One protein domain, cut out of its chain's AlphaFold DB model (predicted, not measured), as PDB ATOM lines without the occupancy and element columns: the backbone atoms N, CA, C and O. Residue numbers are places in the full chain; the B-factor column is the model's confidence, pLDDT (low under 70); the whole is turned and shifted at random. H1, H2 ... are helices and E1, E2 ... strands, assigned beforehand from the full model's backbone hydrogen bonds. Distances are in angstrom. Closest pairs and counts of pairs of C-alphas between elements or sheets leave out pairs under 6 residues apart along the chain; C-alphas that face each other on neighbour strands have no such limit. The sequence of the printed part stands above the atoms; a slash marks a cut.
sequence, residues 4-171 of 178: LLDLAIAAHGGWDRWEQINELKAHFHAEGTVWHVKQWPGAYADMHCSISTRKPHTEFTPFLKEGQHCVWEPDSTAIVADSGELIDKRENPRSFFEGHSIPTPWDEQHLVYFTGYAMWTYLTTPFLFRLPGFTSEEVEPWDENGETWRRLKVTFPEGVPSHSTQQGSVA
ATOM      1  N   LEU A   4       7.916  23.345   8.766       90.50
ATOM      2  CA  LEU A   4       7.320  23.304  10.099       90.50
ATOM      3  C   LEU A   4       8.338  23.061  11.225       90.50
ATOM      4  O   LEU A   4       8.207  23.655  12.295       90.50
ATOM      5  N   LEU A   5       9.345  22.203  11.017       91.38
ATOM      6  CA  LEU A   5      10.380  21.971  12.029       91.38
ATOM      7  C   LEU A   5      11.235  23.227  12.236       91.38
ATOM      8  O   LEU A   5      11.518  23.590  13.377       91.38
ATOM      9  N   ASP A   6      11.603  23.908  11.153       92.12
ATOM     10  CA  ASP A   6      12.379  25.148  11.234       92.12
ATOM     11  C   ASP A   6      11.594  26.245  11.969       92.12
ATOM     12  O   ASP A   6      12.142  26.924  12.842       92.12
ATOM     13  N   LEU A   7      10.286  26.357  11.706       93.44
ATOM     14  CA  LEU A   7       9.391  27.245  12.453       93.44
ATOM     15  C   LEU A   7       9.309  26.870  13.939       93.44
ATOM     16  O   LEU A   7       9.348  27.756  14.796       93.44
ATOM     17  N   ALA A   8       9.221  25.575  14.262       93.56
ATOM     18  CA  ALA A   8       9.195  25.110  15.646       93.56
ATOM     19  C   ALA A   8      10.485  25.508  16.369       93.56
ATOM     20  O   ALA A   8      10.432  26.093  17.447       93.56
ATOM     21  N   ILE A   9      11.642  25.257  15.757       94.75
ATOM     22  CA  ILE A   9      12.952  25.619  16.307       94.75
ATOM     23  C   ILE A   9      13.062  27.134  16.509       94.75
ATOM     24  O   ILE A   9      13.486  27.579  17.577       94.75
ATOM     25  N   ALA A  10      12.643  27.936  15.527       95.62
ATOM     26  CA  ALA A  10      12.654  29.394  15.636       95.62
ATOM     27  C   ALA A  10      11.785  29.888  16.808       95.62
ATOM     28  O   ALA A  10      12.232  30.727  17.590       95.62
ATOM     29  N   ALA A  11      10.588  29.319  16.986       94.88
ATOM     30  CA  ALA A  11       9.690  29.659  18.091       94.88
ATOM     31  C   ALA A  11      10.264  29.301  19.478       94.88
ATOM     32  O   ALA A  11       9.934  29.959  20.461       94.88
ATOM     33  N   HIS A  12      11.156  28.305  19.557       93.88
ATOM     34  CA  HIS A  12      11.822  27.880  20.797       93.88
ATOM     35  C   HIS A  12      13.160  28.601  21.054       93.88
ATOM     36  O   HIS A  12      13.935  28.197  21.918       93.88
ATOM     37  N   GLY A  13      13.438  29.695  20.335       94.31
ATOM     38  CA  GLY A  13      14.629  30.525  20.541       94.31
ATOM     39  C   GLY A  13      15.760  30.292  19.540       94.31
ATOM     40  O   GLY A  13      16.804  30.931  19.664       94.31
ATOM     41  N   GLY A  14      15.544  29.439  18.534       96.25
ATOM     42  CA  GLY A  14      16.445  29.263  17.400       96.25
ATOM     43  C   GLY A  14      17.628  28.327  17.655       96.25
ATOM     44  O   GLY A  14      18.011  28.036  18.790       96.25
ATOM     45  N   TRP A  15      18.216  27.847  16.558       95.25
ATOM     46  CA  TRP A  15      19.305  26.868  16.589       95.25
ATOM     47  C   TRP A  15      20.599  27.430  17.183       95.25
ATOM     48  O   TRP A  15      21.199  26.792  18.041       95.25
ATOM     49  N   ASP A  16      20.986  28.648  16.805       95.62
ATOM     50  CA  ASP A  16      22.248  29.255  17.252       95.62
ATOM     51  C   ASP A  16      22.315  29.384  18.781       95.62
ATOM     52  O   ASP A  16      23.366  29.204  19.394       95.62
ATOM     53  N   ARG A  17      21.174  29.662  19.424       95.31
ATOM     54  CA  ARG A  17      21.075  29.695  20.887       95.31
ATOM     55  C   ARG A  17      21.160  28.294  21.483       95.31
ATOM     56  O   ARG A  17      21.848  28.099  22.482       95.31
ATOM     57  N   TRP A  18      20.482  27.319  20.883       95.94
ATOM     58  CA  TRP A  18      20.552  25.918  21.303       95.94
ATOM     59  C   TRP A  18      21.989  25.366  21.272       95.94
ATOM     60  O   TRP A  18      22.418  24.667  22.196       95.94
ATOM     61  N   GLU A  19      22.781  25.748  20.270       94.12
ATOM     62  CA  GLU A  19      24.201  25.381  20.150       94.12
ATOM     63  C   GLU A  19      25.103  25.977  21.245       94.12
ATOM     64  O   GLU A  19      26.219  25.498  21.455       94.12
ATOM     65  N   GLN A  20      24.613  26.935  22.032       95.88
ATOM     66  CA  GLN A  20      25.348  27.509  23.167       95.88
ATOM     67  C   GLN A  20      24.958  26.893  24.519       95.88
ATOM     68  O   GLN A  20      25.697  27.017  25.494       95.88
ATOM     69  N   ILE A  21      23.811  26.215  24.599       96.00
ATOM     70  CA  ILE A  21      23.296  25.616  25.837       96.00
ATOM     71  C   ILE A  21      23.797  24.182  25.940       96.00
ATOM     72  O   ILE A  21      23.467  23.394  25.067       96.00
ATOM     73  N   ASN A  22      24.524  23.819  27.001       95.69
ATOM     74  CA  ASN A  22      25.025  22.446  27.210       95.69
ATOM     75  C   ASN A  22      24.159  21.606  28.161       95.69
ATOM     76  O   ASN A  22      24.194  20.375  28.108       95.69
ATOM     77  N   GLU A  23      23.398  22.272  29.025       97.12
ATOM     78  CA  GLU A  23      22.584  21.655  30.066       97.12
ATOM     79  C   GLU A  23      21.254  22.400  30.183       97.12
ATOM     80  O   GLU A  23      21.219  23.634  30.143       97.12
ATOM     81  N   LEU A  24      20.166  21.649  30.348       96.88
ATOM     82  CA  LEU A  24      18.886  22.186  30.798       96.88
ATOM     83  C   LEU A  24      18.551  21.599  32.161       96.88
ATOM     84  O   LEU A  24      18.725  20.403  32.379       96.88
ATOM     85  N   LYS A  25      18.030  22.445  33.052       97.31
ATOM     86  CA  LYS A  25      17.494  22.034  34.348       97.31
ATOM     87  C   LYS A  25      16.010  22.332  34.393       97.31
ATOM     88  O   LYS A  25      15.588  23.431  34.034       97.31
ATOM     89  N   ALA A  26      15.241  21.361  34.846       95.25
ATOM     90  CA  ALA A  26      13.808  21.470  35.012       95.25
ATOM     91  C   ALA A  26      13.412  20.949  36.389       95.25
ATOM     92  O   ALA A  26      14.024  20.035  36.935       95.25
ATOM     93  N   HIS A  27      12.360  21.536  36.936       94.25
ATOM     94  CA  HIS A  27      11.666  21.031  38.108       94.25
ATOM     95  C   HIS A  27      10.270  20.637  37.648       94.25
ATOM     96  O   HIS A  27       9.608  21.422  36.965       94.25
ATOM     97  N   PHE A  28       9.869  19.399  37.914       84.44
ATOM     98  CA  PHE A  28       8.600  18.885  37.425       84.44
ATOM     99  C   PHE A  28       7.960  17.934  38.432       84.44
ATOM    100  O   PHE A  28       8.622  17.308  39.258       84.44
ATOM    101  N   HIS A  29       6.643  17.835  38.302       87.06
ATOM    102  CA  HIS A  29       5.792  16.941  39.064       87.06
ATOM    103  C   HIS A  29       5.119  16.010  38.057       87.06
ATOM    104  O   HIS A  29       4.480  16.477  37.110       87.06
ATOM    105  N   ALA A  30       5.288  14.701  38.225       84.25
ATOM    106  CA  ALA A  30       4.672  13.701  37.366       84.25
ATOM    107  C   ALA A  30       3.739  12.809  38.184       84.25
ATOM    108  O   ALA A  30       4.166  11.952  38.957       84.25
ATOM    109  N   GLU A  31       2.441  12.981  37.953       82.62
ATOM    110  CA  GLU A  31       1.381  12.178  38.557       82.62
ATOM    111  C   GLU A  31       0.637  11.361  37.492       82.62
ATOM    112  O   GLU A  31       0.875  11.488  36.290       82.62
ATOM    113  N   GLY A  32      -0.249  10.470  37.936       84.75
ATOM    114  CA  GLY A  32      -1.085   9.662  37.055       84.75
ATOM    115  C   GLY A  32      -1.189   8.198  37.468       84.75
ATOM    116  O   GLY A  32      -0.409   7.663  38.261       84.75
ATOM    117  N   THR A  33      -2.182   7.518  36.899       87.44
ATOM    118  CA  THR A  33      -2.478   6.113  37.209       87.44
ATOM    119  C   THR A  33      -1.342   5.175  36.802       87.44
ATOM    120  O   THR A  33      -1.158   4.139  37.436       87.44
ATOM    121  N   VAL A  34      -0.536   5.541  35.797       87.31
ATOM    122  CA  VAL A  34       0.598   4.723  35.341       87.31
ATOM    123  C   VAL A  34       1.574   4.411  36.479       87.31
ATOM    124  O   VAL A  34       1.969   3.261  36.636       87.31
ATOM    125  N   TRP A  35       1.870   5.385  37.342       90.94
ATOM    126  CA  TRP A  35       2.774   5.205  38.479       90.94
ATOM    127  C   TRP A  35       2.235   4.200  39.495       90.94
ATOM    128  O   TRP A  35       2.987   3.390  40.025       90.94
ATOM    129  N   HIS A  36       0.916   4.179  39.702       91.50
ATOM    130  CA  HIS A  36       0.263   3.203  40.570       91.50
ATOM    131  C   HIS A  36       0.343   1.791  39.981       91.50
ATOM    132  O   HIS A  36       0.704   0.851  40.684       91.50
ATOM    133  N   VAL A  37       0.064   1.648  38.681       92.12
ATOM    134  CA  VAL A  37       0.165   0.358  37.973       92.12
ATOM    135  C   VAL A  37       1.592  -0.185  38.031       92.12
ATOM    136  O   VAL A  37       1.789  -1.386  38.190       92.12
ATOM    137  N   LYS A  38       2.594   0.695  37.945       94.69
ATOM    138  CA  LYS A  38       4.010   0.324  38.008       94.69
ATOM    139  C   LYS A  38       4.558   0.135  39.423       94.69
ATOM    140  O   LYS A  38       5.725  -0.216  39.535       94.69
ATOM    141  N   GLN A  39       3.716   0.262  40.455       94.88
ATOM    142  CA  GLN A  39       4.056   0.136  41.881       94.88
ATOM    143  C   GLN A  39       4.974   1.238  42.430       94.88
ATOM    144  O   GLN A  39       5.659   1.046  43.428       94.88
ATOM    145  N   TRP A  40       4.917   2.423  41.825       93.38
ATOM    146  CA  TRP A  40       5.708   3.596  42.199       93.38
ATOM    147  C   TRP A  40       4.852   4.853  42.412       93.38
ATOM    148  O   TRP A  40       5.140   5.899  41.824       93.38
ATOM    149  N   PRO A  41       3.770   4.794  43.214       91.25
ATOM    150  CA  PRO A  41       2.962   5.977  43.478       91.25
ATOM    151  C   PRO A  41       3.826   7.072  44.118       91.25
ATOM    152  O   PRO A  41       4.498   6.840  45.118       91.25
ATOM    153  N   GLY A  42       3.817   8.265  43.522       86.88
ATOM    154  CA  GLY A  42       4.535   9.429  44.042       86.88
ATOM    155  C   GLY A  42       6.056   9.421  43.849       86.88
ATOM    156  O   GLY A  42       6.701  10.355  44.311       86.88
ATOM    157  N   ALA A  43       6.634   8.440  43.143       86.12
ATOM    158  CA  ALA A  43       8.084   8.386  42.915       86.12
ATOM    159  C   ALA A  43       8.649   9.661  42.264       86.12
ATOM    160  O   ALA A  43       9.758  10.059  42.589       86.12
ATOM    161  N   TYR A  44       7.861  10.311  41.400       83.31
ATOM    162  CA  TYR A  44       8.193  11.574  40.729       83.31
ATOM    163  C   TYR A  44       7.241  12.708  41.141       83.31
ATOM    164  O   TYR A  44       6.923  13.588  40.339       83.31
ATOM    165  N   ALA A  45       6.753  12.677  42.385       84.75
ATOM    166  CA  ALA A  45       5.872  13.720  42.907       84.75
ATOM    167  C   ALA A  45       6.575  15.074  43.049       84.75
ATOM    168  O   ALA A  45       5.881  16.080  43.069       84.75
ATOM    169  N   ASP A  46       7.905  15.107  43.154       85.81
ATOM    170  CA  ASP A  46       8.704  16.328  43.276       85.81
ATOM    171  C   ASP A  46      10.160  16.047  42.874       85.81
ATOM    172  O   ASP A  46      10.905  15.463  43.660       85.81
ATOM    173  N   MET A  47      10.559  16.360  41.633       83.88
ATOM    174  CA  MET A  47      11.904  16.007  41.150       83.88
ATOM    175  C   MET A  47      12.566  17.089  40.305       83.88
ATOM    176  O   MET A  47      11.970  17.679  39.398       83.88
ATOM    177  N   HIS A  48      13.856  17.303  40.575       94.25
ATOM    178  CA  HIS A  48      14.730  18.092  39.723       94.25
ATOM    179  C   HIS A  48      15.392  17.181  38.696       94.25
ATOM    180  O   HIS A  48      15.939  16.136  39.033       94.25
ATOM    181  N   CYS A  49      15.342  17.600  37.440       95.69
ATOM    182  CA  CYS A  49      15.955  16.935  36.303       95.69
ATOM    183  C   CYS A  49      17.016  17.848  35.702       95.69
ATOM    184  O   CYS A  49      16.745  19.028  35.458       95.69
ATOM    185  N   SER A  50      18.196  17.307  35.426       97.44
ATOM    186  CA  SER A  50      19.172  17.912  34.525       97.44
ATOM    187  C   SER A  50      19.363  17.015  33.310       97.44
ATOM    188  O   SER A  50      19.447  15.796  33.427       97.44
ATOM    189  N   ILE A  51      19.426  17.610  32.120       97.56
ATOM    190  CA  ILE A  51      19.716  16.882  30.881       97.56
ATOM    191  C   ILE A  51      20.876  17.519  30.141       97.56
ATOM    192  O   ILE A  51      21.065  18.736  30.191       97.56
ATOM    193  N   SER A  52      21.617  16.702  29.395       96.38
ATOM    194  CA  SER A  52      22.573  17.208  28.414       96.38
ATOM    195  C   SER A  52      21.891  17.466  27.074       96.38
ATOM    196  O   SER A  52      21.169  16.625  26.543       96.38
ATOM    197  N   THR A  53      22.189  18.608  26.466       94.44
ATOM    198  CA  THR A  53      21.765  18.952  25.095       94.44
ATOM    199  C   THR A  53      22.741  18.439  24.026       94.44
ATOM    200  O   THR A  53      22.588  18.737  22.839       94.44
ATOM    201  N   ARG A  54      23.808  17.743  24.445       90.50
ATOM    202  CA  ARG A  54      24.925  17.306  23.588       90.50
ATOM    203  C   ARG A  54      25.017  15.798  23.458       90.50
ATOM    204  O   ARG A  54      25.466  15.305  22.430       90.50
ATOM    205  N   LYS A  55      24.587  15.079  24.490       90.88
ATOM    206  CA  LYS A  55      24.508  13.622  24.500       90.88
ATOM    207  C   LYS A  55      23.217  13.170  25.188       90.88
ATOM    208  O   LYS A  55      22.674  13.939  25.981       90.88
ATOM    209  N   PRO A  56      22.731  11.950  24.920       92.69
ATOM    210  CA  PRO A  56      21.641  11.364  25.687       92.69
ATOM    211  C   PRO A  56      22.102  11.108  27.123       92.69
ATOM    212  O   PRO A  56      22.856  10.176  27.388       92.69
ATOM    213  N   HIS A  57      21.720  12.008  28.021       96.62
ATOM    214  CA  HIS A  57      22.101  11.979  29.428       96.62
ATOM    215  C   HIS A  57      21.060  12.739  30.235       96.62
ATOM    216  O   HIS A  57      20.739  13.882  29.890       96.62
ATOM    217  N   THR A  58      20.584  12.111  31.303       97.75
ATOM    218  CA  THR A  58      19.627  12.692  32.245       97.75
ATOM    219  C   THR A  58      20.030  12.317  33.658       97.75
ATOM    220  O   THR A  58      20.349  11.158  33.913       97.75
ATOM    221  N   GLU A  59      19.953  13.264  34.581       97.19
ATOM    222  CA  GLU A  59      20.068  12.999  36.010       97.19
ATOM    223  C   GLU A  59      18.829  13.495  36.732       97.19
ATOM    224  O   GLU A  59      18.234  14.508  36.352       97.19
ATOM    225  N   PHE A  60      18.466  12.791  37.799       95.81
ATOM    226  CA  PHE A  60      17.415  13.238  38.690       95.81
ATOM    227  C   PHE A  60      17.869  13.283  40.137       95.81
ATOM    228  O   PHE A  60      18.502  12.346  40.621       95.81
ATOM    229  N   THR A  61      17.477  14.346  40.836       93.94
ATOM    230  CA  THR A  61      17.768  14.530  42.256       93.94
ATOM    231  C   THR A  61      16.603  15.219  42.994       93.94
ATOM    232  O   THR A  61      16.001  16.151  42.447       93.94
ATOM    233  N   PRO A  62      16.259  14.779  44.220       92.94
ATOM    234  CA  PRO A  62      16.643  13.485  44.790       92.94
ATOM    235  C   PRO A  62      15.973  12.327  44.023       92.94
ATOM    236  O   PRO A  62      14.974  12.529  43.333       92.94
ATOM    237  N   PHE A  63      16.494  11.104  44.141       92.88
ATOM    238  CA  PHE A  63      15.868   9.902  43.580       92.88
ATOM    239  C   PHE A  63      15.436   8.935  44.684       92.88
ATOM    240  O   PHE A  63      16.278   8.268  45.278       92.88
ATOM    241  N   LEU A  64      14.120   8.845  44.927       90.81
ATOM    242  CA  LEU A  64      13.418   8.000  45.919       90.81
ATOM    243  C   LEU A  64      13.809   8.190  47.397       90.81
ATOM    244  O   LEU A  64      12.958   8.053  48.275       90.81
ATOM    245  N   LYS A  65      15.072   8.491  47.692       91.38
ATOM    246  CA  LYS A  65      15.639   8.717  49.019       91.38
ATOM    247  C   LYS A  65      16.465   9.999  48.991       91.38
ATOM    248  O   LYS A  65      17.113  10.320  47.998       91.38
ATOM    249  N   GLU A  66      16.448  10.720  50.103       91.31
ATOM    250  CA  GLU A  66      17.321  11.875  50.298       91.31
ATOM    251  C   GLU A  66      18.795  11.443  50.251       91.31
ATOM    252  O   GLU A  66      19.147  10.351  50.708       91.31
ATOM    253  N   GLY A  67      19.656  12.285  49.679       94.44
ATOM    254  CA  GLY A  67      21.077  11.976  49.518       94.44
ATOM    255  C   GLY A  67      21.392  11.007  48.374       94.44
ATOM    256  O   GLY A  67      22.492  10.454  48.341       94.44
ATOM    257  N   GLN A  68      20.430  10.741  47.484       96.06
ATOM    258  CA  GLN A  68      20.603   9.896  46.304       96.06
ATOM    259  C   GLN A  68      20.154  10.631  45.047       96.06
ATOM    260  O   GLN A  68      19.165  11.366  45.055       96.06
ATOM    261  N   HIS A  69      20.838  10.359  43.946       96.81
ATOM    262  CA  HIS A  69      20.431  10.749  42.607       96.81
ATOM    263  C   HIS A  69      20.520   9.544  41.673       96.81
ATOM    264  O   HIS A  69      21.169   8.538  41.975       96.81
ATOM    265  N   CYS A  70      19.850   9.629  40.531       97.44
ATOM    266  CA  CYS A  70      19.982   8.626  39.486       97.44
ATOM    267  C   CYS A  70      20.473   9.246  38.187       97.44
ATOM    268  O   CYS A  70      20.237  10.422  37.913       97.44
ATOM    269  N   VAL A  71      21.170   8.430  37.404       98.06
ATOM    270  CA  VAL A  71      21.782   8.802  36.132       98.06
ATOM    271  C   VAL A  71      21.276   7.844  35.068       98.06
ATOM    272  O   VAL A  71      21.286   6.624  35.253       98.06
ATOM    273  N   TRP A  72      20.842   8.400  33.947       98.06
ATOM    274  CA  TRP A  72      20.445   7.664  32.762       98.06
ATOM    275  C   TRP A  72      21.341   8.024  31.582       98.06
ATOM    276  O   TRP A  72      21.492   9.197  31.235       98.06
ATOM    277  N   GLU A  73      21.843   6.986  30.921       96.12
ATOM    278  CA  GLU A  73      22.409   7.000  29.575       96.12
ATOM    279  C   GLU A  73      21.736   5.865  28.758       96.12
ATOM    280  O   GLU A  73      21.094   4.982  29.337       96.12
ATOM    281  N   PRO A  74      21.828   5.835  27.415       92.69
ATOM    282  CA  PRO A  74      21.117   4.841  26.603       92.69
ATOM    283  C   PRO A  74      21.425   3.390  26.982       92.69
ATOM    284  O   PRO A  74      20.514   2.561  27.044       92.69
ATOM    285  N   ASP A  75      22.695   3.116  27.276       94.56
ATOM    286  CA  ASP A  75      23.198   1.769  27.525       94.56
ATOM    287  C   ASP A  75      23.342   1.453  29.018       94.56
ATOM    288  O   ASP A  75      23.634   0.309  29.366       94.56
ATOM    289  N   SER A  76      23.100   2.419  29.917       97.25
ATOM    290  CA  SER A  76      23.200   2.174  31.357       97.25
ATOM    291  C   SER A  76      22.321   3.080  32.221       97.25
ATOM    292  O   SER A  76      22.037   4.229  31.887       97.25
ATOM    293  N   THR A  77      21.911   2.561  33.374       98.56
ATOM    294  CA  THR A  77      21.288   3.335  34.451       98.56
ATOM    295  C   THR A  77      22.050   3.133  35.749       98.56
ATOM    296  O   THR A  77      22.578   2.049  36.001       98.56
ATOM    297  N   ALA A  78      22.122   4.174  36.573       98.56
ATOM    298  CA  ALA A  78      22.802   4.135  37.859       98.56
ATOM    299  C   ALA A  78      22.014   4.883  38.936       98.56
ATOM    300  O   ALA A  78      21.332   5.866  38.653       98.56
ATOM    301  N   ILE A  79      22.155   4.423  40.175       98.44
ATOM    302  CA  ILE A  79      21.725   5.110  41.392       98.44
ATOM    303  C   ILE A  79      22.985   5.359  42.209       98.44
ATOM    304  O   ILE A  79      23.776   4.442  42.443       98.44
ATOM    305  N   VAL A  80      23.192   6.605  42.609       98.31
ATOM    306  CA  VAL A  80      24.441   7.076  43.201       98.31
ATOM    307  C   VAL A  80      24.105   7.892  44.443       98.31
ATOM    308  O   VAL A  80      23.171   8.694  44.445       98.31
ATOM    309  N   ALA A  81      24.846   7.668  45.523       97.56
ATOM    310  CA  ALA A  81      24.775   8.512  46.705       97.56
ATOM    311  C   ALA A  81      25.425   9.874  46.423       97.56
ATOM    312  O   ALA A  81      26.376   9.968  45.649       97.56
ATOM    313  N   ASP A  82      25.025  10.922  47.134       94.56
ATOM    314  CA  ASP A  82      25.669  12.242  47.034       94.56
ATOM    315  C   ASP A  82      27.146  12.225  47.477       94.56
ATOM    316  O   ASP A  82      27.920  13.115  47.129       94.56
ATOM    317  N   SER A  83      27.571  11.180  48.197       95.19
ATOM    318  CA  SER A  83      28.983  10.899  48.491       95.19
ATOM    319  C   SER A  83      29.798  10.466  47.260       95.19
ATOM    320  O   SER A  83      31.024  10.382  47.345       95.19
ATOM    321  N   GLY A  84      29.142  10.170  46.135       94.94
ATOM    322  CA  GLY A  84      29.729   9.584  44.930       94.94
ATOM    323  C   GLY A  84      29.790   8.051  44.943       94.94
ATOM    324  O   GLY A  84      30.305   7.456  43.998       94.94
ATOM    325  N   GLU A  85      29.287   7.397  45.994       97.62
ATOM    326  CA  GLU A  85      29.204   5.937  46.054       97.62
ATOM    327  C   GLU A  85      28.150   5.408  45.072       97.62
ATOM    328  O   GLU A  85      26.994   5.832  45.090       97.62
ATOM    329  N   LEU A  86      28.543   4.451  44.230       98.12
ATOM    330  CA  LEU A  86      27.616   3.742  43.355       98.12
ATOM    331  C   LEU A  86      26.781   2.758  44.184       98.12
ATOM    332  O   LEU A  86      27.320   1.788  44.712       98.12
ATOM    333  N   ILE A  87      25.474   2.997  44.261       98.12
ATOM    334  CA  ILE A  87      24.534   2.171  45.030       98.12
ATOM    335  C   ILE A  87      24.056   0.991  44.189       98.12
ATOM    336  O   ILE A  87      24.047  -0.145  44.654       98.12
ATOM    337  N   ASP A  88      23.645   1.267  42.952       98.31
ATOM    338  CA  ASP A  88      23.166   0.251  42.021       98.31
ATOM    339  C   ASP A  88      23.410   0.692  40.574       98.31
ATOM    340  O   ASP A  88      23.419   1.888  40.267       98.31
ATOM    341  N   LYS A  89      23.611  -0.271  39.675       98.25
ATOM    342  CA  LYS A  89      23.842  -0.028  38.249       98.25
ATOM    343  C   LYS A  89      23.260  -1.148  37.403       98.25
ATOM    344  O   LYS A  89      23.411  -2.326  37.721       98.25
ATOM    345  N   ARG A  90      22.687  -0.785  36.258       98.25
ATOM    346  CA  ARG A  90      22.231  -1.721  35.231       98.25
ATOM    347  C   ARG A  90      22.797  -1.346  33.870       98.25
ATOM    348  O   ARG A  90      22.572  -0.245  33.387       98.25
ATOM    349  N   GLU A  91      23.490  -2.293  33.248       98.00
ATOM    350  CA  GLU A  91      23.891  -2.227  31.839       98.00
ATOM    351  C   GLU A  91      22.778  -2.789  30.951       98.00
ATOM    352  O   GLU A  91      22.032  -3.678  31.371       98.00
ATOM    353  N   ASN A  92      22.682  -2.304  29.714       94.06
ATOM    354  CA  ASN A  92      21.644  -2.672  28.747       94.06
ATOM    355  C   ASN A  92      20.216  -2.630  29.339       94.06
ATOM    356  O   ASN A  92      19.438  -3.569  29.157       94.06
ATOM    357  N   PRO A  93      19.823  -1.549  30.042       94.88
ATOM    358  CA  PRO A  93      18.569  -1.483  30.796       94.88
ATOM    359  C   PRO A  93      17.323  -1.747  29.939       94.88
ATOM    360  O   PRO A  93      16.323  -2.252  30.448       94.88
ATOM    361  N   ARG A  94      17.384  -1.479  28.626       91.88
ATOM    362  CA  ARG A  94      16.288  -1.746  27.686       91.88
ATOM    363  C   ARG A  94      15.882  -3.221  27.625       91.88
ATOM    364  O   ARG A  94      14.688  -3.491  27.522       91.88
ATOM    365  N   SER A  95      16.829  -4.160  27.691       93.25
ATOM    366  CA  SER A  95      16.519  -5.594  27.573       93.25
ATOM    367  C   SER A  95      15.739  -6.125  28.777       93.25
ATOM    368  O   SER A  95      15.049  -7.131  28.672       93.25
ATOM    369  N   PHE A  96      15.775  -5.429  29.917       94.81
ATOM    370  CA  PHE A  96      15.028  -5.821  31.116       94.81
ATOM    371  C   PHE A  96      13.517  -5.582  30.988       94.81
ATOM    372  O   PHE A  96      12.751  -6.104  31.788       94.81
ATOM    373  N   PHE A  97      13.073  -4.866  29.949       92.81
ATOM    374  CA  PHE A  97      11.653  -4.751  29.614       92.81
ATOM    375  C   PHE A  97      11.127  -5.940  28.788       92.81
ATOM    376  O   PHE A  97       9.929  -5.990  28.498       92.81
ATOM    377  N   GLU A  98      11.974  -6.885  28.369       92.69
ATOM    378  CA  GLU A  98      11.531  -8.049  27.596       92.69
ATOM    379  C   GLU A  98      10.512  -8.888  28.381       92.69
ATOM    380  O   GLU A  98      10.695  -9.219  29.549       92.69
ATOM    381  N   GLY A  99       9.389  -9.212  27.737       92.50
ATOM    382  CA  GLY A  99       8.286  -9.935  28.376       92.50
ATOM    383  C   GLY A  99       7.414  -9.086  29.310       92.50
ATOM    384  O   GLY A  99       6.443  -9.606  29.863       92.50
ATOM    385  N   HIS A 100       7.694  -7.786  29.470       94.06
ATOM    386  CA  HIS A 100       6.817  -6.903  30.231       94.06
ATOM    387  C   HIS A 100       5.482  -6.684  29.517       94.06
ATOM    388  O   HIS A 100       5.394  -6.466  28.310       94.06
ATOM    389  N   SER A 101       4.428  -6.672  30.321       92.25
ATOM    390  CA  SER A 101       3.089  -6.244  29.942       92.25
ATOM    391  C   SER A 101       2.749  -4.932  30.659       92.25
ATOM    392  O   SER A 101       3.485  -4.466  31.536       92.25
ATOM    393  N   ILE A 102       1.619  -4.314  30.308       88.62
ATOM    394  CA  ILE A 102       1.152  -3.081  30.962       88.62
ATOM    395  C   ILE A 102       1.124  -3.206  32.500       88.62
ATOM    396  O   ILE A 102       1.673  -2.315  33.147       88.62
ATOM    397  N   PRO A 103       0.578  -4.273  33.116       92.81
ATOM    398  CA  PRO A 103       0.554  -4.398  34.574       92.81
ATOM    399  C   PRO A 103       1.873  -4.865  35.202       92.81
ATOM    400  O   PRO A 103       1.948  -4.921  36.424       92.81
ATOM    401  N   THR A 104       2.900  -5.221  34.419       95.00
ATOM    402  CA  THR A 104       4.168  -5.687  34.994       95.00
ATOM    403  C   THR A 104       4.788  -4.577  35.854       95.00
ATOM    404  O   THR A 104       5.007  -3.477  35.318       95.00
ATOM    405  N   PRO A 105       5.054  -4.837  37.153       95.38
ATOM    406  CA  PRO A 105       5.700  -3.882  38.043       95.38
ATOM    407  C   PRO A 105       7.078  -3.480  37.538       95.38
ATOM    408  O   PRO A 105       7.728  -4.222  36.802       95.38
ATOM    409  N   TRP A 106       7.518  -2.303  37.950       96.88
ATOM    410  CA  TRP A 106       8.863  -1.826  37.671       96.88
ATOM    411  C   TRP A 106       9.717  -1.914  38.927       96.88
ATOM    412  O   TRP A 106       9.210  -1.800  40.037       96.88
ATOM    413  N   ASP A 107      11.018  -2.089  38.742       96.88
ATOM    414  CA  ASP A 107      12.003  -1.799  39.784       96.88
ATOM    415  C   ASP A 107      12.564  -0.378  39.599       96.88
ATOM    416  O   ASP A 107      12.180   0.339  38.668       96.88
ATOM    417  N   GLU A 108      13.472   0.029  40.485       96.94
ATOM    418  CA  GLU A 108      14.071   1.367  40.471       96.94
ATOM    419  C   GLU A 108      14.771   1.660  39.135       96.94
ATOM    420  O   GLU A 108      14.569   2.712  38.539       96.94
ATOM    421  N   GLN A 109      15.514   0.701  38.585       97.69
ATOM    422  CA  GLN A 109      16.243   0.875  37.326       97.69
ATOM    423  C   GLN A 109      15.302   1.003  36.113       97.69
ATOM    424  O   GLN A 109      15.595   1.753  35.180       97.69
ATOM    425  N   HIS A 110      14.141   0.335  36.119       96.88
ATOM    426  CA  HIS A 110      13.107   0.565  35.102       96.88
ATOM    427  C   HIS A 110      12.565   2.000  35.159       96.88
ATOM    428  O   HIS A 110      12.334   2.593  34.102       96.88
ATOM    429  N   LEU A 111      12.388   2.571  36.360       95.19
ATOM    430  CA  LEU A 111      12.000   3.976  36.507       95.19
ATOM    431  C   LEU A 111      13.067   4.913  35.943       95.19
ATOM    432  O   LEU A 111      12.728   5.781  35.134       95.19
ATOM    433  N   VAL A 112      14.336   4.718  36.328       96.62
ATOM    434  CA  VAL A 112      15.458   5.537  35.841       96.62
ATOM    435  C   VAL A 112      15.510   5.496  34.317       96.62
ATOM    436  O   VAL A 112      15.564   6.542  33.674       96.62
ATOM    437  N   TYR A 113      15.409   4.303  33.722       96.62
ATOM    438  CA  TYR A 113      15.450   4.162  32.271       96.62
ATOM    439  C   TYR A 113      14.277   4.862  31.589       96.62
ATOM    440  O   TYR A 113      14.484   5.670  30.685       96.62
ATOM    441  N   PHE A 114      13.046   4.571  32.021       93.81
ATOM    442  CA  PHE A 114      11.845   5.120  31.396       93.81
ATOM    443  C   PHE A 114      11.801   6.647  31.471       93.81
ATOM    444  O   PHE A 114      11.538   7.314  30.471       93.81
ATOM    445  N   THR A 115      12.062   7.203  32.651       93.88
ATOM    446  CA  THR A 115      12.001   8.653  32.859       93.88
ATOM    447  C   THR A 115      13.183   9.377  32.237       93.88
ATOM    448  O   THR A 115      12.993  10.459  31.685       93.88
ATOM    449  N   GLY A 116      14.370   8.770  32.249       95.38
ATOM    450  CA  GLY A 116      15.584   9.342  31.682       95.38
ATOM    451  C   GLY A 116      15.441   9.675  30.202       95.38
ATOM    452  O   GLY A 116      15.596  10.842  29.828       95.38
ATOM    453  N   TYR A 117      15.067   8.693  29.369       94.38
ATOM    454  CA  TYR A 117      14.901   8.955  27.934       94.38
ATOM    455  C   TYR A 117      13.696   9.847  27.639       94.38
ATOM    456  O   TYR A 117      13.747  10.645  26.699       94.38
ATOM    457  N   ALA A 118      12.613   9.723  28.415       92.94
ATOM    458  CA  ALA A 118      11.410  10.522  28.212       92.94
ATOM    459  C   ALA A 118      11.713  12.004  28.451       92.94
ATOM    460  O   ALA A 118      11.486  12.829  27.567       92.94
ATOM    461  N   MET A 119      12.317  12.337  29.594       94.69
ATOM    462  CA  MET A 119      12.659  13.719  29.933       94.69
ATOM    463  C   MET A 119      13.724  14.296  29.011       94.69
ATOM    464  O   MET A 119      13.586  15.442  28.584       94.69
ATOM    465  N   TRP A 120      14.730  13.501  28.633       95.81
ATOM    466  CA  TRP A 120      15.697  13.924  27.625       95.81
ATOM    467  C   TRP A 120      15.003  14.286  26.311       95.81
ATOM    468  O   TRP A 120      15.220  15.370  25.776       95.81
ATOM    469  N   THR A 121      14.105  13.427  25.826       93.12
ATOM    470  CA  THR A 121      13.358  13.659  24.581       93.12
ATOM    471  C   THR A 121      12.480  14.907  24.680       93.12
ATOM    472  O   THR A 121      12.500  15.747  23.780       93.12
ATOM    473  N   TYR A 122      11.730  15.067  25.772       92.19
ATOM    474  CA  TYR A 122      10.811  16.193  25.949       92.19
ATOM    475  C   TYR A 122      11.539  17.531  26.034       92.19
ATOM    476  O   TYR A 122      11.149  18.479  25.360       92.19
ATOM    477  N   LEU A 123      12.619  17.602  26.812       95.06
ATOM    478  CA  LEU A 123      13.360  18.846  27.029       95.06
ATOM    479  C   LEU A 123      14.262  19.227  25.850       95.06
ATOM    480  O   LEU A 123      14.641  20.389  25.722       95.06
ATOM    481  N   THR A 124      14.609  18.275  24.982       94.88
ATOM    482  CA  THR A 124      15.402  18.543  23.769       94.88
ATOM    483  C   THR A 124      14.545  18.750  22.517       94.88
ATOM    484  O   THR A 124      15.057  19.201  21.493       94.88
ATOM    485  N   THR A 125      13.238  18.482  22.569       93.75
ATOM    486  CA  THR A 125      12.297  18.772  21.474       93.75
ATOM    487  C   THR A 125      12.034  20.286  21.384       93.75
ATOM    488  O   THR A 125      11.829  20.919  22.417       93.75
ATOM    489  N   PRO A 126      12.015  20.908  20.183       93.94
ATOM    490  CA  PRO A 126      12.086  20.300  18.847       93.94
ATOM    491  C   PRO A 126      13.506  20.128  18.284       93.94
ATOM    492  O   PRO A 126      13.667  19.539  17.216       93.94
ATOM    493  N   PHE A 127      14.538  20.628  18.965       94.25
ATOM    494  CA  PHE A 127      15.921  20.637  18.472       94.25
ATOM    495  C   PHE A 127      16.472  19.237  18.186       94.25
ATOM    496  O   PHE A 127      17.206  19.049  17.215       94.25
ATOM    497  N   LEU A 128      16.062  18.249  18.985       91.25
ATOM    498  CA  LEU A 128      16.400  16.839  18.811       91.25
ATOM    499  C   LEU A 128      16.149  16.347  17.379       91.25
ATOM    500  O   LEU A 128      16.953  15.604  16.825       91.25
ATOM    501  N   PHE A 129      15.071  16.811  16.744       91.00
ATOM    502  CA  PHE A 129      14.647  16.341  15.423       91.00
ATOM    503  C   PHE A 129      15.547  16.820  14.279       91.00
ATOM    504  O   PHE A 129      15.363  16.393  13.139       91.00
ATOM    505  N   ARG A 130      16.512  17.704  14.563       88.19
ATOM    506  CA  ARG A 130      17.536  18.143  13.609       88.19
ATOM    507  C   ARG A 130      18.821  17.312  13.690       88.19
ATOM    508  O   ARG A 130      19.688  17.471  12.833       88.19
ATOM    509  N   LEU A 131      18.970  16.454  14.704       84.88
ATOM    510  CA  LEU A 131      20.162  15.622  14.857       84.88
ATOM    511  C   LEU A 131      20.263  14.558  13.746       84.88
ATOM    512  O   LEU A 131      19.241  14.127  13.205       84.88
ATOM    513  N   PRO A 132      21.486  14.098  13.407       83.69
ATOM    514  CA  PRO A 132      21.680  13.050  12.411       83.69
ATOM    515  C   PRO A 132      20.847  11.795  12.697       83.69
ATOM    516  O   PRO A 132      20.753  11.340  13.834       83.69
ATOM    517  N   GLY A 133      20.258  11.227  11.644       83.94
ATOM    518  CA  GLY A 133      19.450  10.007  11.718       83.94
ATOM    519  C   GLY A 133      17.964  10.234  12.018       83.94
ATOM    520  O   GLY A 133      17.160   9.354  11.726       83.94
ATOM    521  N   PHE A 134      17.574  11.411  12.514       88.25
ATOM    522  CA  PHE A 134      16.164  11.781  12.595       88.25
ATOM    523  C   PHE A 134      15.631  12.172  11.221       88.25
ATOM    524  O   PHE A 134      16.268  12.912  10.467       88.25
ATOM    525  N   THR A 135      14.418  11.723  10.912       87.75
ATOM    526  CA  THR A 135      13.672  12.226   9.756       87.75
ATOM    527  C   THR A 135      12.360  12.820  10.220       87.75
ATOM    528  O   THR A 135      11.628  12.188  10.981       87.75
ATOM    529  N   SER A 136      12.051  14.011   9.726       88.88
ATOM    530  CA  SER A 136      10.809  14.711  10.012       88.88
ATOM    531  C   SER A 136      10.071  15.040   8.719       88.88
ATOM    532  O   SER A 136      10.661  15.527   7.750       88.88
ATOM    533  N   GLU A 137       8.772  14.759   8.708       88.69
ATOM    534  CA  GLU A 137       7.866  15.074   7.607       88.69
ATOM    535  C   GLU A 137       6.618  15.766   8.156       88.69
ATOM    536  O   GLU A 137       6.071  15.372   9.187       88.69
ATOM    537  N   GLU A 138       6.191  16.841   7.500       89.38
ATOM    538  CA  GLU A 138       4.890  17.434   7.795       89.38
ATOM    539  C   GLU A 138       3.801  16.524   7.226       89.38
ATOM    540  O   GLU A 138       3.917  16.036   6.102       89.38
ATOM    541  N   VAL A 139       2.770  16.263   8.026       89.31
ATOM    542  CA  VAL A 139       1.645  15.396   7.659       89.31
ATOM    543  C   VAL A 139       0.338  16.174   7.734       89.31
ATOM    544  O   VAL A 139       0.314  17.287   8.259       89.31
ATOM    545  N   GLU A 140      -0.743  15.571   7.229       88.56
ATOM    546  CA  GLU A 140      -2.069  16.195   7.190       88.56
ATOM    547  C   GLU A 140      -2.421  16.883   8.517       88.56
ATOM    548  O   GLU A 140      -2.172  16.296   9.583       88.56
ATOM    549  N   PRO A 141      -3.002  18.095   8.490       88.94
ATOM    550  CA  PRO A 141      -3.405  18.804   9.696       88.94
ATOM    551  C   PRO A 141      -4.350  17.986  10.584       88.94
ATOM    552  O   PRO A 141      -4.953  16.996  10.164       88.94
ATOM    553  N   TRP A 142      -4.455  18.390  11.846       88.00
ATOM    554  CA  TRP A 142      -5.379  17.803  12.811       88.00
ATOM    555  C   TRP A 142      -6.368  18.848  13.292       88.00
ATOM    556  O   TRP A 142      -5.951  19.898  13.778       88.00
ATOM    557  N   ASP A 143      -7.655  18.544  13.158       89.75
ATOM    558  CA  ASP A 143      -8.728  19.396  13.650       89.75
ATOM    559  C   ASP A 143      -9.133  18.952  15.057       89.75
ATOM    560  O   ASP A 143      -9.595  17.828  15.264       89.75
ATOM    561  N   GLU A 144      -8.986  19.848  16.030       87.56
ATOM    562  CA  GLU A 144      -9.342  19.600  17.423       87.56
ATOM    563  C   GLU A 144      -9.978  20.839  18.041       87.56
ATOM    564  O   GLU A 144      -9.435  21.938  17.980       87.56
ATOM    565  N   ASN A 145     -11.163  20.666  18.635       87.81
ATOM    566  CA  ASN A 145     -11.906  21.739  19.306       87.81
ATOM    567  C   ASN A 145     -12.097  23.015  18.456       87.81
ATOM    568  O   ASN A 145     -12.138  24.123  18.988       87.81
ATOM    569  N   GLY A 146     -12.240  22.865  17.133       89.06
ATOM    570  CA  GLY A 146     -12.429  23.982  16.199       89.06
ATOM    571  C   GLY A 146     -11.142  24.699  15.783       89.06
ATOM    572  O   GLY A 146     -11.213  25.702  15.077       89.06
ATOM    573  N   GLU A 147      -9.977  24.195  16.189       88.19
ATOM    574  CA  GLU A 147      -8.676  24.657  15.721       88.19
ATOM    575  C   GLU A 147      -8.050  23.634  14.771       88.19
ATOM    576  O   GLU A 147      -8.141  22.431  15.000       88.19
ATOM    577  N   THR A 148      -7.360  24.118  13.737       88.25
ATOM    578  CA  THR A 148      -6.574  23.279  12.823       88.25
ATOM    579  C   THR A 148      -5.095  23.401  13.173       88.25
ATOM    580  O   THR A 148      -4.521  24.492  13.115       88.25
ATOM    581  N   TRP A 149      -4.457  22.292  13.542       88.75
ATOM    582  CA  TRP A 149      -3.053  22.249  13.949       88.75
ATOM    583  C   TRP A 149      -2.183  21.573  12.889       88.75
ATOM    584  O   TRP A 149      -2.519  20.505  12.372       88.75
ATOM    585  N   ARG A 150      -1.026  22.175  12.592       89.69
ATOM    586  CA  ARG A 150       0.003  21.558  11.743       89.69
ATOM    587  C   ARG A 150       0.687  20.426  12.514       89.69
ATOM    588  O   ARG A 150       0.931  20.530  13.719       89.69
ATOM    589  N   ARG A 151       1.000  19.327  11.830       89.50
ATOM    590  CA  ARG A 151       1.563  18.125  12.458       89.50
ATOM    591  C   ARG A 151       2.895  17.742  11.851       89.50
ATOM    592  O   ARG A 151       3.078  17.802  10.641       89.50
ATOM    593  N   LEU A 152       3.794  17.273  12.707       90.00
ATOM    594  CA  LEU A 152       5.093  16.755  12.322       90.00
ATOM    595  C   LEU A 152       5.177  15.276  12.701       90.00
ATOM    596  O   LEU A 152       5.120  14.915  13.875       90.00
ATOM    597  N   LYS A 153       5.343  14.400  11.716       88.06
ATOM    598  CA  LYS A 153       5.724  13.014  11.970       88.06
ATOM    599  C   LYS A 153       7.241  12.934  12.054       88.06
ATOM    600  O   LYS A 153       7.944  13.416  11.167       88.06
ATOM    601  N   VAL A 154       7.737  12.312  13.118       88.50
ATOM    602  CA  VAL A 154       9.165  12.132  13.367       88.50
ATOM    603  C   VAL A 154       9.476  10.644  13.450       88.50
ATOM    604  O   VAL A 154       8.810   9.884  14.155       88.50
ATOM    605  N   THR A 155      10.509  10.227  12.725       86.31
ATOM    606  CA  THR A 155      11.091   8.888  12.841       86.31
ATOM    607  C   THR A 155      12.441   9.013  13.527       86.31
ATOM    608  O   THR A 155      13.288   9.801  13.100       86.31
ATOM    609  N   PHE A 156      12.601   8.266  14.616       86.69
ATOM    610  CA  PHE A 156      13.819   8.248  15.416       86.69
ATOM    611  C   PHE A 156      14.820   7.270  14.784       86.69
ATOM    612  O   PHE A 156      14.398   6.220  14.291       86.69
ATOM    613  N   PRO A 157      16.130   7.575  14.796       83.62
ATOM    614  CA  PRO A 157      17.137   6.629  14.343       83.62
ATOM    615  C   PRO A 157      17.213   5.407  15.261       83.62
ATOM    616  O   PRO A 157      16.878   5.464  16.450       83.62
ATOM    617  N   GLU A 158      17.712   4.303  14.709       74.69
ATOM    618  CA  GLU A 158      18.086   3.139  15.507       74.69
ATOM    619  C   GLU A 158      19.113   3.549  16.574       74.69
ATOM    620  O   GLU A 158      20.044   4.306  16.305       74.69
ATOM    621  N   GLY A 159      18.921   3.077  17.806       71.06
ATOM    622  CA  GLY A 159      19.818   3.371  18.927       71.06
ATOM    623  C   GLY A 159      19.435   4.574  19.793       71.06
ATOM    624  O   GLY A 159      20.022   4.726  20.858       71.06
ATOM    625  N   VAL A 160      18.428   5.383  19.434       77.62
ATOM    626  CA  VAL A 160      17.867   6.386  20.363       77.62
ATOM    627  C   VAL A 160      16.686   5.780  21.131       77.62
ATOM    628  O   VAL A 160      15.669   5.431  20.518       77.62
ATOM    629  N   PRO A 161      16.775   5.636  22.469       75.12
ATOM    630  CA  PRO A 161      15.652   5.184  23.279       75.12
ATOM    631  C   PRO A 161      14.443   6.105  23.132       75.12
ATOM    632  O   PRO A 161      14.546   7.322  23.250       75.12
ATOM    633  N   SER A 162      13.289   5.514  22.840       73.50
ATOM    634  CA  SER A 162      12.050   6.232  22.571       73.50
ATOM    635  C   SER A 162      10.855   5.318  22.858       73.50
ATOM    636  O   SER A 162      10.989   4.091  22.835       73.50
ATOM    637  N   HIS A 163       9.681   5.900  23.129       66.69
ATOM    638  CA  HIS A 163       8.448   5.133  23.374       66.69
ATOM    639  C   HIS A 163       8.028   4.283  22.162       66.69
ATOM    640  O   HIS A 163       7.394   3.243  22.314       66.69
ATOM    641  N   SER A 164       8.375   4.743  20.961       58.06
ATOM    642  CA  SER A 164       8.102   4.111  19.673       58.06
ATOM    643  C   SER A 164       9.096   4.652  18.645       58.06
ATOM    644  O   SER A 164       9.438   5.835  18.693       58.06
ATOM    645  N   THR A 165       9.501   3.811  17.689       59.03
ATOM    646  CA  THR A 165      10.374   4.178  16.559       59.03
ATOM    647  C   THR A 165       9.772   5.292  15.692       59.03
ATOM    648  O   THR A 165      10.499   6.105  15.122       59.03
ATOM    649  N   GLN A 166       8.438   5.357  15.616       54.53
ATOM    650  CA  GLN A 166       7.701   6.450  14.980       54.53
ATOM    651  C   GLN A 166       6.863   7.185  16.021       54.53
ATOM    652  O   GLN A 166       6.073   6.563  16.737       54.53
ATOM    653  N   GLN A 167       7.010   8.508  16.073       58.62
ATOM    654  CA  GLN A 167       6.220   9.373  16.940       58.62
ATOM    655  C   GLN A 167       5.548  10.470  16.116       58.62
ATOM    656  O   GLN A 167       6.160  11.097  15.250       58.62
ATOM    657  N   GLY A 168       4.263  10.694  16.381       56.72
ATOM    658  CA  GLY A 168       3.565  11.885  15.917       56.72
ATOM    659  C   GLY A 168       3.769  13.001  16.932       56.72
ATOM    660  O   GLY A 168       3.394  12.844  18.090       56.72
ATOM    661  N   SER A 169       4.345  14.120  16.506       61.25
ATOM    662  CA  SER A 169       4.413  15.344  17.298       61.25
ATOM    663  C   SER A 169       3.473  16.374  16.682       61.25
ATOM    664  O   SER A 169       3.483  16.617  15.475       61.25
ATOM    665  N   VAL A 170       2.630  16.990  17.502       57.78
ATOM    666  CA  VAL A 170       1.739  18.056  17.041       57.78
ATOM    667  C   VAL A 170       2.325  19.384  17.488       57.78
ATOM    668  O   VAL A 170       2.684  19.538  18.652       57.78
ATOM    669  N   ALA A 171       2.463  20.329  16.562       53.28
ATOM    670  CA  ALA A 171       2.998  21.646  16.856       53.28
ATOM    671  C   ALA A 171       1.915  22.686  16.565       53.28
ATOM    672  O   ALA A 171       1.581  22.956  15.412       53.28
TER     673      ALA A 171
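Overview. This is residues 4 to 171 of the 178 residues of an uncharacterized protein of Sphingobium baderi LL03 (UniProt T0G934). Two unequal lobes make this model: a strongly twisted sheet of six strands, E1 to E6, with the long helix H5 across one of its faces, and a smaller, strongly twisted sheet, E7 to E9, with H1 over it. The tip of the hairpin E7 and E8, residues 143 to 148, sticks out. The printed part has 168 residues, with six named helices and nine named strands in the order H1 H2 E1 H3 E2 E3 E4 E5 E6 H4 H5 H6 E7 E8 E9; the class is mixed, and both sheets are antiparallel, their strands side by side in chain order. It is compact, with a radius of gyration of the C-alphas of 17.2 A and spans of 47 by 38 by 29 A.

Arrangement. Start at H1, residues 4 to 11: it is on the sheet of E7, residues 135 to 144, E8, residues 147 to 155, and E9, residues 166 to 171, with a height over the sheet of 8.6 A. Its closest C-alphas to E7 are those of Leu 4 and Glu 138, 6.8 A. H2, residues 15 to 18, is close to H1 but not clearly touching, Ile 9 and Trp 15 being the closest C-alphas at 6.5 A. Next find E1, residues 23 to 28, then H3, residues 33 to 37, on neither sheet. E2, residues 47 to 52, E3, 58 to 61, E4, 68 to 73, E5, 76 to 81, and E6, 86 to 91, form a meander, each strand the antiparallel neighbour of the one before. Within hydrogen-bond range are N 26 and O 49 at 2.8 A from E1 to E2, N 50 and O 59 at 2.9 A, N 60 and O 70 at 3.0 A, N 71 and O 78 at 2.9 A, and N 79 and O 88 at 2.8 A. H4, residues 93 to 97, only grazes this sheet. H5, residues 108 to 124, makes two layers with it, a helix on one face, at a height over the sheet of 7.3 A; Trp 72 and Gly 116 are its closest C-alphas to E4, 5.3 A. H5 touches H4 with residues 109 to 113 alone. H6, residues 127 to 130, only just on the smaller sheet with 5 pairs of C-alphas within 10 A, only grazes it. E7, E8 and E9 form a second meander, with N 142 and O 149, and N 152 and O 169, each 2.9 A. Every O i to N i+4 pair is within hydrogen-bond range in H1, H3 and H5; H4 has 0 of 1, but 2 of 2 O i to N i+3 pairs; H2 and H6 are too short.

Along the chain. Find C-alpha 4 at (7.320, 23.304, 10.099), where H1 begins. H5 runs 24.0 A from C-alpha 108 at (14.071, 1.367, 40.471). E7 and E8 each measure 25.4 A, and E7 bends by 60 degrees at residue 140. E9 ends at C-alpha 171, (2.998, 21.646, 16.856).

Size, cuts and confidence. The C-alphas farthest apart, those of Glu 85 and Gly 146, are 54.3 A apart. The printed part has no cut, and no link is long. Confidence is low, under 70, at residues 163 to 171.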